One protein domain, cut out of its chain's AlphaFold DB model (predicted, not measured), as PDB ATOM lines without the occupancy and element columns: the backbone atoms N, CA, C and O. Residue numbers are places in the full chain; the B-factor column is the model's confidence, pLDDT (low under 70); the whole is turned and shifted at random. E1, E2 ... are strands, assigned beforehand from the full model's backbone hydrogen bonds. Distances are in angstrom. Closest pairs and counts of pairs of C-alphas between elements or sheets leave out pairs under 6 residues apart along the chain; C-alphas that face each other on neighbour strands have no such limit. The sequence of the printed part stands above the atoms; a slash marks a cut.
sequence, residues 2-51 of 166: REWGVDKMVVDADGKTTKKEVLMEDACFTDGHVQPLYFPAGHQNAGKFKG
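What this domain is: This is residues 2 to 51 of the 166 residues of an uncharacterized protein of Paxillus rubicundulus Ve08.2h10 (UniProt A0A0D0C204). With little regular structure, the domain is a hairpin of two strands, E1 and E2, at one end of its long axis, and a long stretch without named elements, residues 23 to 51, that loops out and folds back at the other. In that stretch residues 27 to 28 pair briefly with residues 34 to 35, antiparallel. The printed part has 50 residues, no named helix and two named strands, E1 then E2, in one antiparallel sheet; the class is all strand, with 12 residues in named elements. It is only just loose, close to extended, with a radius of gyration of the C-alphas of 14.3 A, and spans 41 by 27 by 17 A.

Where its parts are: E1, residues 6 to 11, begins at C-alpha 6 (20.078, -1.229, -5.627) and is 15.8 A long. E2, residues 17 to 22, is 14.7 A long and ends at C-alpha 22 (19.365, 3.547, -7.987).

How they stand to each other: E1 and E2 form a hairpin with a tight link, their directions 145 degrees apart. N 6 and O 22, 2.8 A, are within hydrogen-bond range.

The domain as a whole: The C-alphas farthest apart, of Asp 14 and Asp 31, are 43.3 A apart. The printed part has no cut; residues 2 to 5 have pLDDT under 70.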
ATOM      1  N   ARG A   2      31.172  -3.730 -13.013       47.97
ATOM      2  CA  ARG A   2      29.711  -3.616 -12.878       47.97
ATOM      3  C   ARG A   2      29.381  -2.309 -12.162       47.97
ATOM      4  O   ARG A   2      30.037  -1.997 -11.168       47.97
ATOM      5  N   GLU A   3      28.427  -1.557 -12.693       56.78
ATOM      6  CA  GLU A   3      27.755  -0.506 -11.937       56.78
ATOM      7  C   GLU A   3      27.051  -1.197 -10.761       56.78
ATOM      8  O   GLU A   3      26.492  -2.280 -10.917       56.78
ATOM      9  N   TRP A   4      27.246  -0.673  -9.553       61.66
ATOM     10  CA  TRP A   4      26.652  -1.226  -8.339       61.66
ATOM     11  C   TRP A   4      25.525  -0.290  -7.925       61.66
ATOM     12  O   TRP A   4      25.802   0.783  -7.387       61.66
ATOM     13  N   GLY A   5      24.282  -0.686  -8.175       65.12
ATOM     14  CA  GLY A   5      23.089  -0.041  -7.641       65.12
ATOM     15  C   GLY A   5      22.218  -1.007  -6.840       65.12
ATOM     16  O   GLY A   5      22.515  -2.195  -6.699       65.12
ATOM     17  N   VAL A   6      21.142  -0.469  -6.281       71.31
ATOM     18  CA  VAL A   6      20.078  -1.229  -5.627       71.31
ATOM     19  C   VAL A   6      18.835  -1.137  -6.499       71.31
ATOM     20  O   VAL A   6      18.468  -0.056  -6.959       71.31
ATOM     21  N   ASP A   7      18.160  -2.265  -6.701       78.69
ATOM     22  CA  ASP A   7      16.847  -2.281  -7.338       78.69
ATOM     23  C   ASP A   7      15.830  -1.588  -6.426       78.69
ATOM     24  O   ASP A   7      15.490  -2.089  -5.350       78.69
ATOM     25  N   LYS A   8      15.283  -0.460  -6.877       79.19
ATOM     26  CA  LYS A   8      14.158   0.208  -6.224       79.19
ATOM     27  C   LYS A   8      12.905   0.052  -7.071       79.19
ATOM     28  O   LYS A   8      12.907   0.303  -8.276       79.19
ATOM     29  N   MET A   9      11.820  -0.369  -6.429       80.00
ATOM     30  CA  MET A   9      10.504  -0.401  -7.061       80.00
ATOM     31  C   MET A   9       9.951   1.022  -7.150       80.00
ATOM     32  O   MET A   9       9.837   1.715  -6.138       80.00
ATOM     33  N   VAL A  10       9.621   1.453  -8.362       81.31
ATOM     34  CA  VAL A  10       9.029   2.757  -8.662       81.31
ATOM     35  C   VAL A  10       7.678   2.514  -9.317       81.31
ATOM     36  O   VAL A  10       7.599   1.835 -10.338       81.31
ATOM     37  N   VAL A  11       6.624   3.048  -8.710       81.56
ATOM     38  CA  VAL A  11       5.266   3.005  -9.261       81.56
ATOM     39  C   VAL A  11       5.094   4.225 -10.162       81.56
ATOM     40  O   VAL A  11       5.379   5.343  -9.729       81.56
ATOM     41  N   ASP A  12       4.710   4.012 -11.418       79.00
ATOM     42  CA  ASP A  12       4.381   5.100 -12.340       79.00
ATOM     43  C   ASP A  12       2.965   5.659 -12.093       79.00
ATOM     44  O   ASP A  12       2.226   5.187 -11.227       79.00
ATOM     45  N   ALA A  13       2.600   6.714 -12.827       80.06
ATOM     46  CA  ALA A  13       1.295   7.367 -12.697       80.06
ATOM     47  C   ALA A  13       0.115   6.435 -13.042       80.06
ATOM     48  O   ALA A  13      -0.999   6.677 -12.583       80.06
ATOM     49  N   ASP A  14       0.374   5.358 -13.788       81.75
ATOM     50  CA  ASP A  14      -0.609   4.361 -14.212       81.75
ATOM     51  C   ASP A  14      -0.705   3.177 -13.225       81.75
ATOM     52  O   ASP A  14      -1.428   2.208 -13.462       81.75
ATOM     53  N   GLY A  15       0.019   3.237 -12.097       78.19
ATOM     54  CA  GLY A  15       0.024   2.202 -11.061       78.19
ATOM     55  C   GLY A  15       0.911   0.996 -11.380       78.19
ATOM     56  O   GLY A  15       0.898   0.007 -10.641       78.19
ATOM     57  N   LYS A  16       1.705   1.049 -12.454       81.81
ATOM     58  CA  LYS A  16       2.607  -0.029 -12.849       81.81
ATOM     59  C   LYS A  16       3.947   0.117 -12.136       81.81
ATOM     60  O   LYS A  16       4.630   1.139 -12.181       81.81
ATOM     61  N   THR A  17       4.352  -0.962 -11.475       82.00
ATOM     62  CA  THR A  17       5.623  -1.024 -10.755       82.00
ATOM     63  C   THR A  17       6.753  -1.403 -11.705       82.00
ATOM     64  O   THR A  17       6.754  -2.487 -12.291       82.00
ATOM     65  N   THR A  18       7.751  -0.535 -11.829       82.00
ATOM     66  CA  THR A  18       8.989  -0.787 -12.573       82.00
ATOM     67  C   THR A  18      10.178  -0.838 -11.620       82.00
ATOM     68  O   THR A  18      10.223  -0.126 -10.617       82.00
ATOM     69  N   LYS A  19      11.150  -1.706 -11.907       80.50
ATOM     70  CA  LYS A  19      12.426  -1.707 -11.188       80.50
ATOM     71  C   LYS A  19      13.345  -0.680 -11.832       80.50
ATOM     72  O   LYS A  19      13.596  -0.757 -13.034       80.50
ATOM     73  N   LYS A  20      13.839   0.265 -11.040       82.81
ATOM     74  CA  LYS A  20      14.928   1.156 -11.433       82.81
ATOM     75  C   LYS A  20      16.125   0.890 -10.545       82.81
ATOM     76  O   LYS A  20      15.991   0.818  -9.325       82.81
ATOM     77  N   GLU A  21      17.281   0.777 -11.174       79.06
ATOM     78  CA  GLU A  21      18.548   0.733 -10.466       79.06
ATOM     79  C   GLU A  21      18.860   2.146  -9.959       79.06
ATOM     80  O   GLU A  21      18.869   3.114 -10.724       79.06
ATOM     81  N   VAL A  22      19.025   2.282  -8.646       84.50
ATOM     82  CA  VAL A  22      19.365   3.547  -7.987       84.50
ATOM     83  C   VAL A  22      20.655   3.385  -7.198       84.50
ATOM     84  O   VAL A  22      20.979   2.294  -6.731       84.50
ATOM     85  N   LEU A  23      21.401   4.476  -7.041       86.88
ATOM     86  CA  LEU A  23      22.587   4.479  -6.190       86.88
ATOM     87  C   LEU A  23      22.182   4.303  -4.722       86.88
ATOM     88  O   LEU A  23      21.104   4.738  -4.308       86.88
ATOM     89  N   MET A  24      23.053   3.661  -3.945       88.44
ATOM     90  CA  MET A  24      22.911   3.627  -2.489       88.44
ATOM     91  C   MET A  24      23.012   5.042  -1.916       88.44
ATOM     92  O   MET A  24      23.757   5.870  -2.440       88.44
ATOM     93  N   GLU A  25      22.273   5.291  -0.836       87.94
ATOM     94  CA  GLU A  25      22.441   6.507  -0.043       87.94
ATOM     95  C   GLU A  25      23.847   6.556   0.564       87.94
ATOM     96  O   GLU A  25      24.489   5.522   0.779       87.94
ATOM     97  N   ASP A  26      24.335   7.770   0.801       92.56
ATOM     98  CA  ASP A  26      25.655   7.972   1.379       92.56
ATOM     99  C   ASP A  26      25.719   7.456   2.821       92.56
ATOM    100  O   ASP A  26      24.731   7.445   3.557       92.56
ATOM    101  N   ALA A  27      26.913   7.033   3.224       93.12
ATOM    102  CA  ALA A  27      27.185   6.613   4.588       93.12
ATOM    103  C   ALA A  27      27.521   7.825   5.471       93.12
ATOM    104  O   ALA A  27      27.598   8.959   4.992       93.12
ATOM    105  N   CYS A  28      27.752   7.596   6.763       93.19
ATOM    106  CA  CYS A  28      28.077   8.667   7.699       93.19
ATOM    107  C   CYS A  28      29.332   8.326   8.505       93.19
ATOM    108  O   CYS A  28      29.485   7.219   9.022       93.19
ATOM    109  N   PHE A  29      30.236   9.292   8.633       91.94
ATOM    110  CA  PHE A  29      31.330   9.231   9.592       91.94
ATOM    111  C   PHE A  29      30.794   9.379  11.023       91.94
ATOM    112  O   PHE A  29      29.680   9.850  11.258       91.94
ATOM    113  N   THR A  30      31.605   8.988  12.007       86.56
ATOM    114  CA  THR A  30      31.246   9.061  13.434       86.56
ATOM    115  C   THR A  30      31.072  10.488  13.950       86.56
ATOM    116  O   THR A  30      30.455  10.685  14.991       86.56
ATOM    117  N   ASP A  31      31.616  11.476  13.242       89.81
ATOM    118  CA  ASP A  31      31.467  12.907  13.517       89.81
ATOM    119  C   ASP A  31      30.202  13.521  12.879       89.81
ATOM    120  O   ASP A  31      29.933  14.707  13.060       89.81
ATOM    121  N   GLY A  32      29.405  12.720  12.163       87.25
ATOM    122  CA  GLY A  32      28.186  13.164  11.488       87.25
ATOM    123  C   GLY A  32      28.401  13.665  10.057       87.25
ATOM    124  O   GLY A  32      27.426  14.019   9.390       87.25
ATOM    125  N   HIS A  33      29.638  13.702   9.554       92.62
ATOM    126  CA  HIS A  33      29.886  14.081   8.167       92.62
ATOM    127  C   HIS A  33      29.474  12.973   7.194       92.62
ATOM    128  O   HIS A  33      29.649  11.781   7.445       92.62
ATOM    129  N   VAL A  34      28.950  13.380   6.039       94.81
ATOM    130  CA  VAL A  34      28.550  12.456   4.975       94.81
ATOM    131  C   VAL A  34      29.791  11.822   4.348       94.81
ATOM    132  O   VAL A  34      30.747  12.515   3.992       94.81
ATOM    133  N   GLN A  35      29.757  10.505   4.169       95.31
ATOM    134  CA  GLN A  35      30.743   9.747   3.416       95.31
ATOM    135  C   GLN A  35      30.136   9.265   2.090       95.31
ATOM    136  O   GLN A  35      29.390   8.280   2.078       95.31
ATOM    137  N   PRO A  36      30.519   9.873   0.952       95.19
ATOM    138  CA  PRO A  36      30.069   9.413  -0.350       95.19
ATOM    139  C   PRO A  36      30.509   7.979  -0.635       95.19
ATOM    140  O   PRO A  36      31.706   7.672  -0.571       95.19
ATOM    141  N   LEU A  37      29.567   7.110  -1.003       94.62
ATOM    142  CA  LEU A  37      29.863   5.715  -1.366       94.62
ATOM    143  C   LEU A  37      30.358   5.558  -2.812       94.62
ATOM    144  O   LEU A  37      30.994   4.559  -3.172       94.62
ATOM    145  N   TYR A  38      30.102   6.571  -3.632       94.69
ATOM    146  CA  TYR A  38      30.483   6.647  -5.036       94.69
ATOM    147  C   TYR A  38      31.497   7.770  -5.247       94.69
ATOM    148  O   TYR A  38      31.568   8.728  -4.474       94.69
ATOM    149  N   PHE A  39      32.321   7.658  -6.285       92.69
ATOM    150  CA  PHE A  39      33.232   8.745  -6.637       92.69
ATOM    151  C   PHE A  39      32.450   9.954  -7.181       92.69
ATOM    152  O   PHE A  39      31.580   9.767  -8.041       92.69
ATOM    153  N   PRO A  40      32.779  11.180  -6.736       91.62
ATOM    154  CA  PRO A  40      32.069  12.387  -7.140       91.62
ATOM    155  C   PRO A  40      32.322  12.736  -8.613       91.62
ATOM    156  O   PRO A  40      33.248  12.225  -9.252       91.62
ATOM    157  N   ALA A  41      31.507  13.650  -9.141       90.19
ATOM    158  CA  ALA A  41      31.721  14.227 -10.464       90.19
ATOM    159  C   ALA A  41      33.122  14.862 -10.566       90.19
ATOM    160  O   ALA A  41      33.615  15.464  -9.616       90.19
ATOM    161  N   GLY A  42      33.779  14.698 -11.718       88.81
ATOM    162  CA  GLY A  42      35.146  15.187 -11.953       88.81
ATOM    163  C   GLY A  42      36.264  14.217 -11.549       88.81
ATOM    164  O   GLY A  42      37.417  14.440 -11.908       88.81
ATOM    165  N   HIS A  43      35.954  13.108 -10.872       89.88
ATOM    166  CA  HIS A  43      36.921  12.036 -10.629       89.88
ATOM    167  C   HIS A  43      37.038  11.103 -11.848       89.88
ATOM    168  O   HIS A  43      36.044  10.828 -12.520       89.88
ATOM    169  N   GLN A  44      38.214  10.511 -12.094       91.69
ATOM    170  CA  GLN A  44      38.416   9.542 -13.194       91.69
ATOM    171  C   GLN A  44      37.443   8.347 -13.124       91.69
ATOM    172  O   GLN A  44      37.096   7.736 -14.131       91.69
ATOM    173  N   ASN A  45      36.998   8.014 -11.912       88.12
ATOM    174  CA  ASN A  45      36.040   6.947 -11.635       88.12
ATOM    175  C   ASN A  45      34.650   7.460 -11.231       88.12
ATOM    176  O   ASN A  45      33.939   6.721 -10.560       88.12
ATOM    177  N   ALA A  46      34.278   8.694 -11.593       89.94
ATOM    178  CA  ALA A  46      32.985   9.295 -11.252       89.94
ATOM    179  C   ALA A  46      31.807   8.327 -11.475       89.94
ATOM    180  O   ALA A  46      31.764   7.605 -12.473       89.94
ATOM    181  N   GLY A  47      30.883   8.278 -10.514       87.44
ATOM    182  CA  GLY A  47      29.714   7.392 -10.541       87.44
ATOM    183  C   GLY A  47      29.997   5.923 -10.205       87.44
ATOM    184  O   GLY A  47      29.063   5.164  -9.959       87.44
ATOM    185  N   LYS A  48      31.264   5.493 -10.126       90.00
ATOM    186  CA  LYS A  48      31.603   4.130  -9.691       90.00
ATOM    187  C   LYS A  48      31.598   4.033  -8.170       90.00
ATOM    188  O   LYS A  48      32.047   4.945  -7.474       90.00
ATOM    189  N   PHE A  49      31.148   2.889  -7.664       92.19
ATOM    190  CA  PHE A  49      31.231   2.565  -6.243       92.19
ATOM    191  C   PHE A  49      32.699   2.458  -5.805       92.19
ATOM    192  O   PHE A  49      33.502   1.791  -6.466       92.19
ATOM    193  N   LYS A  50      33.053   3.103  -4.687       94.38
ATOM    194  CA  LYS A  50      34.442   3.186  -4.199       94.38
ATOM    195  C   LYS A  50      35.015   1.836  -3.756       94.38
ATOM    196  O   LYS A  50      36.229   1.632  -3.815       94.38
ATOM    197  N   GLY A  51      34.151   0.918  -3.324       93.31
ATOM    198  CA  GLY A  51      34.539  -0.374  -2.762       93.31
ATOM    199  C   GLY A  51      34.863  -0.302  -1.266       93.31
ATOM    200  O   GLY A  51      35.323   0.718  -0.757       93.31
TER     201      GLY A  51